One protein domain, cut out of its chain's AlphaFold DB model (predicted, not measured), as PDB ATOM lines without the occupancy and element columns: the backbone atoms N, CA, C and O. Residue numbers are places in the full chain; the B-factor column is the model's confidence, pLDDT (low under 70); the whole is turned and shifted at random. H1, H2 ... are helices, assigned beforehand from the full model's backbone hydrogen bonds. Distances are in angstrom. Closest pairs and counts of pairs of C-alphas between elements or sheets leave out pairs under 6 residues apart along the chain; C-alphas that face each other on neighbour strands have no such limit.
ATOM      1  N   GLU A 194      92.263 -77.315 203.658       86.06
ATOM      2  CA  GLU A 194      91.299 -77.033 202.598       86.06
ATOM      3  C   GLU A 194      91.822 -76.029 201.561       86.06
ATOM      4  O   GLU A 194      91.681 -76.260 200.358       86.06
ATOM      5  N   GLN A 195      92.448 -74.939 202.006       81.00
ATOM      6  CA  GLN A 195      93.042 -73.942 201.114       81.00
ATOM      7  C   GLN A 195      94.243 -74.520 200.358       81.00
ATOM      8  O   GLN A 195      94.353 -74.340 199.148       81.00
ATOM      9  N   VAL A 196      95.108 -75.276 201.041       84.25
ATOM     10  CA  VAL A 196      96.243 -75.971 200.411       84.25
ATOM     11  C   VAL A 196      95.755 -76.968 199.363       84.25
ATOM     12  O   VAL A 196      96.309 -77.019 198.266       84.25
ATOM     13  N   ILE A 197      94.703 -77.730 199.672       87.31
ATOM     14  CA  ILE A 197      94.089 -78.675 198.742       87.31
ATOM     15  C   ILE A 197      93.523 -77.936 197.532       87.31
ATOM     16  O   ILE A 197      93.792 -78.340 196.409       87.31
ATOM     17  N   GLY A 198      92.776 -76.851 197.744       84.25
ATOM     18  CA  GLY A 198      92.181 -76.072 196.656       84.25
ATOM     19  C   GLY A 198      93.206 -75.438 195.712       84.25
ATOM     20  O   GLY A 198      92.920 -75.276 194.531       84.25
ATOM     21  N   GLU A 199      94.393 -75.097 196.214       82.44
ATOM     22  CA  GLU A 199      95.430 -74.420 195.427       82.44
ATOM     23  C   GLU A 199      96.445 -75.362 194.783       82.44
ATOM     24  O   GLU A 199      96.951 -75.067 193.703       82.44
ATOM     25  N   LYS A 200      96.807 -76.446 195.476       84.81
ATOM     26  CA  LYS A 200      97.963 -77.281 195.119       84.81
ATOM     27  C   LYS A 200      97.609 -78.733 194.843       84.81
ATOM     28  O   LYS A 200      98.484 -79.480 194.406       84.81
ATOM     29  N   LYS A 201      96.378 -79.167 195.140       87.31
ATOM     30  CA  LYS A 201      95.988 -80.575 195.034       87.31
ATOM     31  C   LYS A 201      94.784 -80.804 194.121       87.31
ATOM     32  O   LYS A 201      93.855 -80.009 194.028       87.31
ATOM     33  N   LYS A 202      94.790 -81.947 193.444       89.88
ATOM     34  CA  LYS A 202      93.677 -82.493 192.672       89.88
ATOM     35  C   LYS A 202      92.509 -82.742 193.622       89.88
ATOM     36  O   LYS A 202      92.682 -83.350 194.675       89.88
ATOM     37  N   GLY A 203      91.306 -82.327 193.222       85.19
ATOM     38  CA  GLY A 203      90.098 -82.441 194.050       85.19
ATOM     39  C   GLY A 203      89.759 -83.869 194.499       85.19
ATOM     40  O   GLY A 203      89.101 -84.034 195.524       85.19
ATOM     41  N   SER A 204      90.265 -84.895 193.801       90.12
ATOM     42  CA  SER A 204      90.141 -86.308 194.188       90.12
ATOM     43  C   SER A 204      90.697 -86.609 195.582       90.12
ATOM     44  O   SER A 204      90.170 -87.490 196.255       90.12
ATOM     45  N   ILE A 205      91.677 -85.835 196.070       91.88
ATOM     46  CA  ILE A 205      92.224 -85.990 197.427       91.88
ATOM     47  C   ILE A 205      91.137 -85.894 198.505       91.88
ATOM     48  O   ILE A 205      91.232 -86.562 199.529       91.88
ATOM     49  N   ARG A 206      90.069 -85.115 198.269       90.31
ATOM     50  CA  ARG A 206      88.984 -84.896 199.240       90.31
ATOM     51  C   ARG A 206      88.180 -86.160 199.547       90.31
ATOM     52  O   ARG A 206      87.528 -86.201 200.579       90.31
ATOM     53  N   GLN A 207      88.236 -87.177 198.686       90.69
ATOM     54  CA  GLN A 207      87.596 -88.472 198.948       90.69
ATOM     55  C   GLN A 207      88.372 -89.304 199.978       90.69
ATOM     56  O   GLN A 207      87.793 -90.153 200.651       90.69
ATOM     57  N   GLU A 208      89.677 -89.063 200.111       92.88
ATOM     58  CA  GLU A 208      90.564 -89.815 201.002       92.88
ATOM     59  C   GLU A 208      90.982 -89.013 202.241       92.88
ATOM     60  O   GLU A 208      91.373 -89.604 203.260       92.88
ATOM     61  N   PHE A 209      90.908 -87.682 202.149       93.62
ATOM     62  CA  PHE A 209      91.324 -86.748 203.184       93.62
ATOM     63  C   PHE A 209      90.375 -86.789 204.391       93.62
ATOM     64  O   PHE A 209      89.165 -86.668 204.202       93.62
ATOM     65  N   PRO A 210      90.883 -86.938 205.629       92.81
ATOM     66  CA  PRO A 210      90.020 -86.914 206.804       92.81
ATOM     67  C   PRO A 210      89.440 -85.507 207.006       92.81
ATOM     68  O   PRO A 210      90.179 -84.524 207.111       92.81
ATOM     69  N   GLY A 211      88.109 -85.415 206.996       88.06
ATOM     70  CA  GLY A 211      87.378 -84.149 206.948       88.06
ATOM     71  C   GLY A 211      87.595 -83.261 208.172       88.06
ATOM     72  O   GLY A 211      87.563 -82.039 208.048       88.06
ATOM     73  N   GLU A 212      87.888 -83.858 209.328       84.38
ATOM     74  CA  GLU A 212      88.173 -83.152 210.578       84.38
ATOM     75  C   GLU A 212      89.419 -82.252 210.494       84.38
ATOM     76  O   GLU A 212      89.496 -81.258 211.206       84.38
ATOM     77  N   TRP A 213      90.348 -82.533 209.573       90.31
ATOM     78  CA  TRP A 213      91.572 -81.745 209.387       90.31
ATOM     79  C   TRP A 213      91.453 -80.672 208.297       90.31
ATOM     80  O   TRP A 213      92.417 -79.951 208.054       90.31
ATOM     81  N   LEU A 214      90.312 -80.543 207.605       84.75
ATOM     82  CA  LEU A 214      90.163 -79.583 206.496       84.75
ATOM     83  C   LEU A 214      90.300 -78.123 206.954       84.75
ATOM     84  O   LEU A 214      90.905 -77.312 206.246       84.75
ATOM     85  N   GLY A 215      89.767 -77.806 208.136       78.00
ATOM     86  CA  GLY A 215      89.868 -76.478 208.748       78.00
ATOM     87  C   GLY A 215      91.223 -76.192 209.400       78.00
ATOM     88  O   GLY A 215      91.519 -75.039 209.693       78.00
ATOM     89  N   GLU A 216      92.055 -77.216 209.583       82.31
ATOM     90  CA  GLU A 216      93.300 -77.124 210.341       82.31
ATOM     91  C   GLU A 216      94.484 -76.681 209.483       82.31
ATOM     92  O   GLU A 216      94.532 -76.903 208.270       82.31
ATOM     93  N   THR A 217      95.477 -76.053 210.114       83.88
ATOM     94  CA  THR A 217      96.732 -75.678 209.439       83.88
ATOM     95  C   THR A 217      97.659 -76.885 209.279       83.88
ATOM     96  O   THR A 217      97.569 -77.862 210.026       83.88
ATOM     97  N   LEU A 218      98.605 -76.816 208.332       82.75
ATOM     98  CA  LEU A 218      99.613 -77.872 208.174       82.75
ATOM     99  C   LEU A 218     100.396 -78.105 209.478       82.75
ATOM    100  O   LEU A 218     100.648 -79.250 209.831       82.75
ATOM    101  N   GLU A 219     100.725 -77.044 210.217       79.06
ATOM    102  CA  GLU A 219     101.436 -77.139 211.496       79.06
ATOM    103  C   GLU A 219     100.641 -77.927 212.550       79.06
ATOM    104  O   GLU A 219     101.188 -78.844 213.168       79.06
ATOM    105  N   ASN A 220      99.341 -77.643 212.698       80.50
ATOM    106  CA  ASN A 220      98.459 -78.366 213.621       80.50
ATOM    107  C   ASN A 220      98.355 -79.852 213.253       80.50
ATOM    108  O   ASN A 220      98.502 -80.720 214.116       80.50
ATOM    109  N   ILE A 221      98.210 -80.152 211.959       86.25
ATOM    110  CA  ILE A 221      98.207 -81.528 211.442       86.25
ATOM    111  C   ILE A 221      99.536 -82.229 211.760       86.25
ATOM    112  O   ILE A 221      99.554 -83.387 212.184       86.25
ATOM    113  N   GLU A 222     100.673 -81.550 211.590       86.56
ATOM    114  CA  GLU A 222     101.978 -82.122 211.914       86.56
ATOM    115  C   GLU A 222     102.169 -82.369 213.410       86.56
ATOM    116  O   GLU A 222     102.749 -83.392 213.790       86.56
ATOM    117  N   LYS A 223     101.698 -81.449 214.253       83.31
ATOM    118  CA  LYS A 223     101.729 -81.561 215.714       83.31
ATOM    119  C   LYS A 223     100.891 -82.754 216.174       83.31
ATOM    120  O   LYS A 223     101.430 -83.620 216.861       83.31
ATOM    121  N   ALA A 224      99.647 -82.869 215.710       79.44
ATOM    122  CA  ALA A 224      98.769 -83.998 216.019       79.44
ATOM    123  C   ALA A 224      99.338 -85.342 215.518       79.44
ATOM    124  O   ALA A 224      99.327 -86.353 216.228       79.44
ATOM    125  N   ALA A 225      99.944 -85.354 214.327       88.69
ATOM    126  CA  ALA A 225     100.598 -86.548 213.795       88.69
ATOM    127  C   ALA A 225     101.788 -87.005 214.664       88.69
ATOM    128  O   ALA A 225     101.991 -88.213 214.861       88.69
ATOM    129  N   LYS A 226     102.565 -86.049 215.198       87.56
ATOM    130  CA  LYS A 226     103.682 -86.305 216.124       87.56
ATOM    131  C   LYS A 226     103.196 -86.839 217.472       87.56
ATOM    132  O   LYS A 226     103.835 -87.739 218.008       87.56
ATOM    133  N   THR A 227     102.069 -86.349 217.987       87.69
ATOM    134  CA  THR A 227     101.494 -86.809 219.265       87.69
ATOM    135  C   THR A 227     100.781 -88.160 219.174       87.69
ATOM    136  O   THR A 227     100.397 -88.703 220.204       87.69
ATOM    137  N   GLY A 228     100.648 -88.740 217.976       88.25
ATOM    138  CA  GLY A 228     100.161 -90.112 217.793       88.25
ATOM    139  C   GLY A 228      98.819 -90.243 217.085       88.25
ATOM    140  O   GLY A 228      98.378 -91.371 216.872       88.25
ATOM    141  N   ASP A 229      98.198 -89.135 216.681       93.25
ATOM    142  CA  ASP A 229      96.908 -89.162 216.002       93.25
ATOM    143  C   ASP A 229      97.036 -89.813 214.611       93.25
ATOM    144  O   ASP A 229      97.807 -89.380 213.746       93.25
ATOM    145  N   GLN A 230      96.297 -90.907 214.407       93.81
ATOM    146  CA  GLN A 230      96.344 -91.682 213.171       93.81
ATOM    147  C   GLN A 230      95.682 -90.953 211.995       93.81
ATOM    148  O   GLN A 230      96.194 -91.048 210.873       93.81
ATOM    149  N   SER A 231      94.592 -90.209 212.219       93.00
ATOM    150  CA  SER A 231      93.941 -89.462 211.142       93.00
ATOM    151  C   SER A 231      94.767 -88.234 210.756       93.00
ATOM    152  O   SER A 231      94.925 -87.973 209.562       93.00
ATOM    153  N   ALA A 232      95.457 -87.598 211.709       90.75
ATOM    154  CA  ALA A 232      96.429 -86.539 211.423       90.75
ATOM    155  C   ALA A 232      97.628 -87.046 210.604       90.75
ATOM    156  O   ALA A 232      98.061 -86.405 209.643       90.75
ATOM    157  N   ARG A 233      98.163 -88.235 210.929       95.25
ATOM    158  CA  ARG A 233      99.233 -88.877 210.138       95.25
ATOM    159  C   ARG A 233      98.782 -89.151 208.705       95.25
ATOM    160  O   ARG A 233      99.550 -88.910 207.769       95.25
ATOM    161  N   LYS A 234      97.541 -89.614 208.524       94.62
ATOM    162  CA  LYS A 234      96.942 -89.809 207.198       94.62
ATOM    163  C   LYS A 234      96.811 -88.479 206.452       94.62
ATOM    164  O   LYS A 234      97.281 -88.391 205.319       94.62
ATOM    165  N   ALA A 235      96.264 -87.441 207.089       93.25
ATOM    166  CA  ALA A 235      96.155 -86.098 206.518       93.25
ATOM    167  C   ALA A 235      97.524 -85.552 206.073       93.25
ATOM    168  O   ALA A 235      97.689 -85.156 204.917       93.25
ATOM    169  N   LYS A 236      98.541 -85.627 206.943       93.69
ATOM    170  CA  LYS A 236      99.925 -85.242 206.621       93.69
ATOM    171  C   LYS A 236     100.470 -86.006 205.415       93.69
ATOM    172  O   LYS A 236     101.136 -85.418 204.563       93.69
ATOM    173  N   THR A 237     100.218 -87.312 205.352       93.69
ATOM    174  CA  THR A 237     100.693 -88.167 204.254       93.69
ATOM    175  C   THR A 237     100.050 -87.754 202.935       93.69
ATOM    176  O   THR A 237     100.762 -87.525 201.964       93.69
ATOM    177  N   LEU A 238      98.728 -87.563 202.915       92.38
ATOM    178  CA  LEU A 238      97.984 -87.142 201.725       92.38
ATOM    179  C   LEU A 238      98.401 -85.746 201.236       92.38
ATOM    180  O   LEU A 238      98.564 -85.543 200.033       92.38
ATOM    181  N   LEU A 239      98.656 -84.790 202.140       89.00
ATOM    182  CA  LEU A 239      99.156 -83.458 201.763       89.00
ATOM    183  C   LEU A 239     100.560 -83.494 201.143       89.00
ATOM    184  O   LEU A 239     100.884 -82.629 200.334       89.00
ATOM    185  N   ASN A 240     101.381 -84.492 201.469       89.38
ATOM    186  CA  ASN A 240     102.717 -84.669 200.886       89.38
ATOM    187  C   ASN A 240     102.740 -85.645 199.700       89.38
ATOM    188  O   ASN A 240     103.777 -85.821 199.061       89.38
ATOM    189  N   ASP A 241     101.610 -86.276 199.391       90.06
ATOM    190  CA  ASP A 241     101.509 -87.244 198.311       90.06
ATOM    191  C   ASP A 241     101.445 -86.528 196.956       90.06
ATOM    192  O   ASP A 241     100.535 -85.737 196.676       90.06
ATOM    193  N   LYS A 242     102.439 -86.832 196.116       88.88
ATOM    194  CA  LYS A 242     102.606 -86.255 194.780       88.88
ATOM    195  C   LYS A 242     101.539 -86.714 193.791       88.88
ATOM    196  O   LYS A 242     101.301 -86.035 192.797       88.88
TER     197      LYS A 242
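AT A GLANCE: This is residues 194 to 242 of the 250 residues of the protein "Hypothetical protein" of Rotaria sp. Silwood2 (UniProt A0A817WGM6). A hairpin of the two longer helices, H4 and H3, makes one end, with the short helices H1 and H2 loosely grouped near the last residues of H4. The 49 printed residues include four named helices, H1 to H4 in chain order, and no named strand: all helix. The whole is compact, radius of gyration of the C-alphas 9.8 A, and only just elongated, spanning 28 by 19 by 16 A.

IN THESE COORDINATES: Find C-alpha 230 at (96.344, -91.682, 213.171), where H4, residues 230 to 240, begins; it runs 15.5 A from first to last C-alpha and ends at C-alpha 240 at (102.717, -84.669, 200.886). H3, residues 218 to 227, spans 14.4 A; H1, 194 to 200, 10.0 A; H2, 203 to 207, 8.2 A.

HOW THE PARTS SIT: H4 touches H3, opposite ways at a steep tilt of 41 degrees; their closest C-alphas, Ala 225 and Arg 233, are 4.5 A apart. H1 and H4 are close but not clearly touching, closest C-alphas Ile 197 and Leu 239, 7.6 A. H2 and H4 are too, at Ile 205 and Leu 238, 7.3 A. H1 and H3 are apart. In H1, H3 and H4 every O i to N i+4 pair is within hydrogen-bond range; in H2 0 of 1, but 2 of 2 O i to N i+3 pairs.

THE WHOLE: The C-alphas farthest apart, Lys 202 and Thr 227, are 28.1 A apart. The printed part has no cut, no link is long, and no printed residue is under 70 in pLDDT.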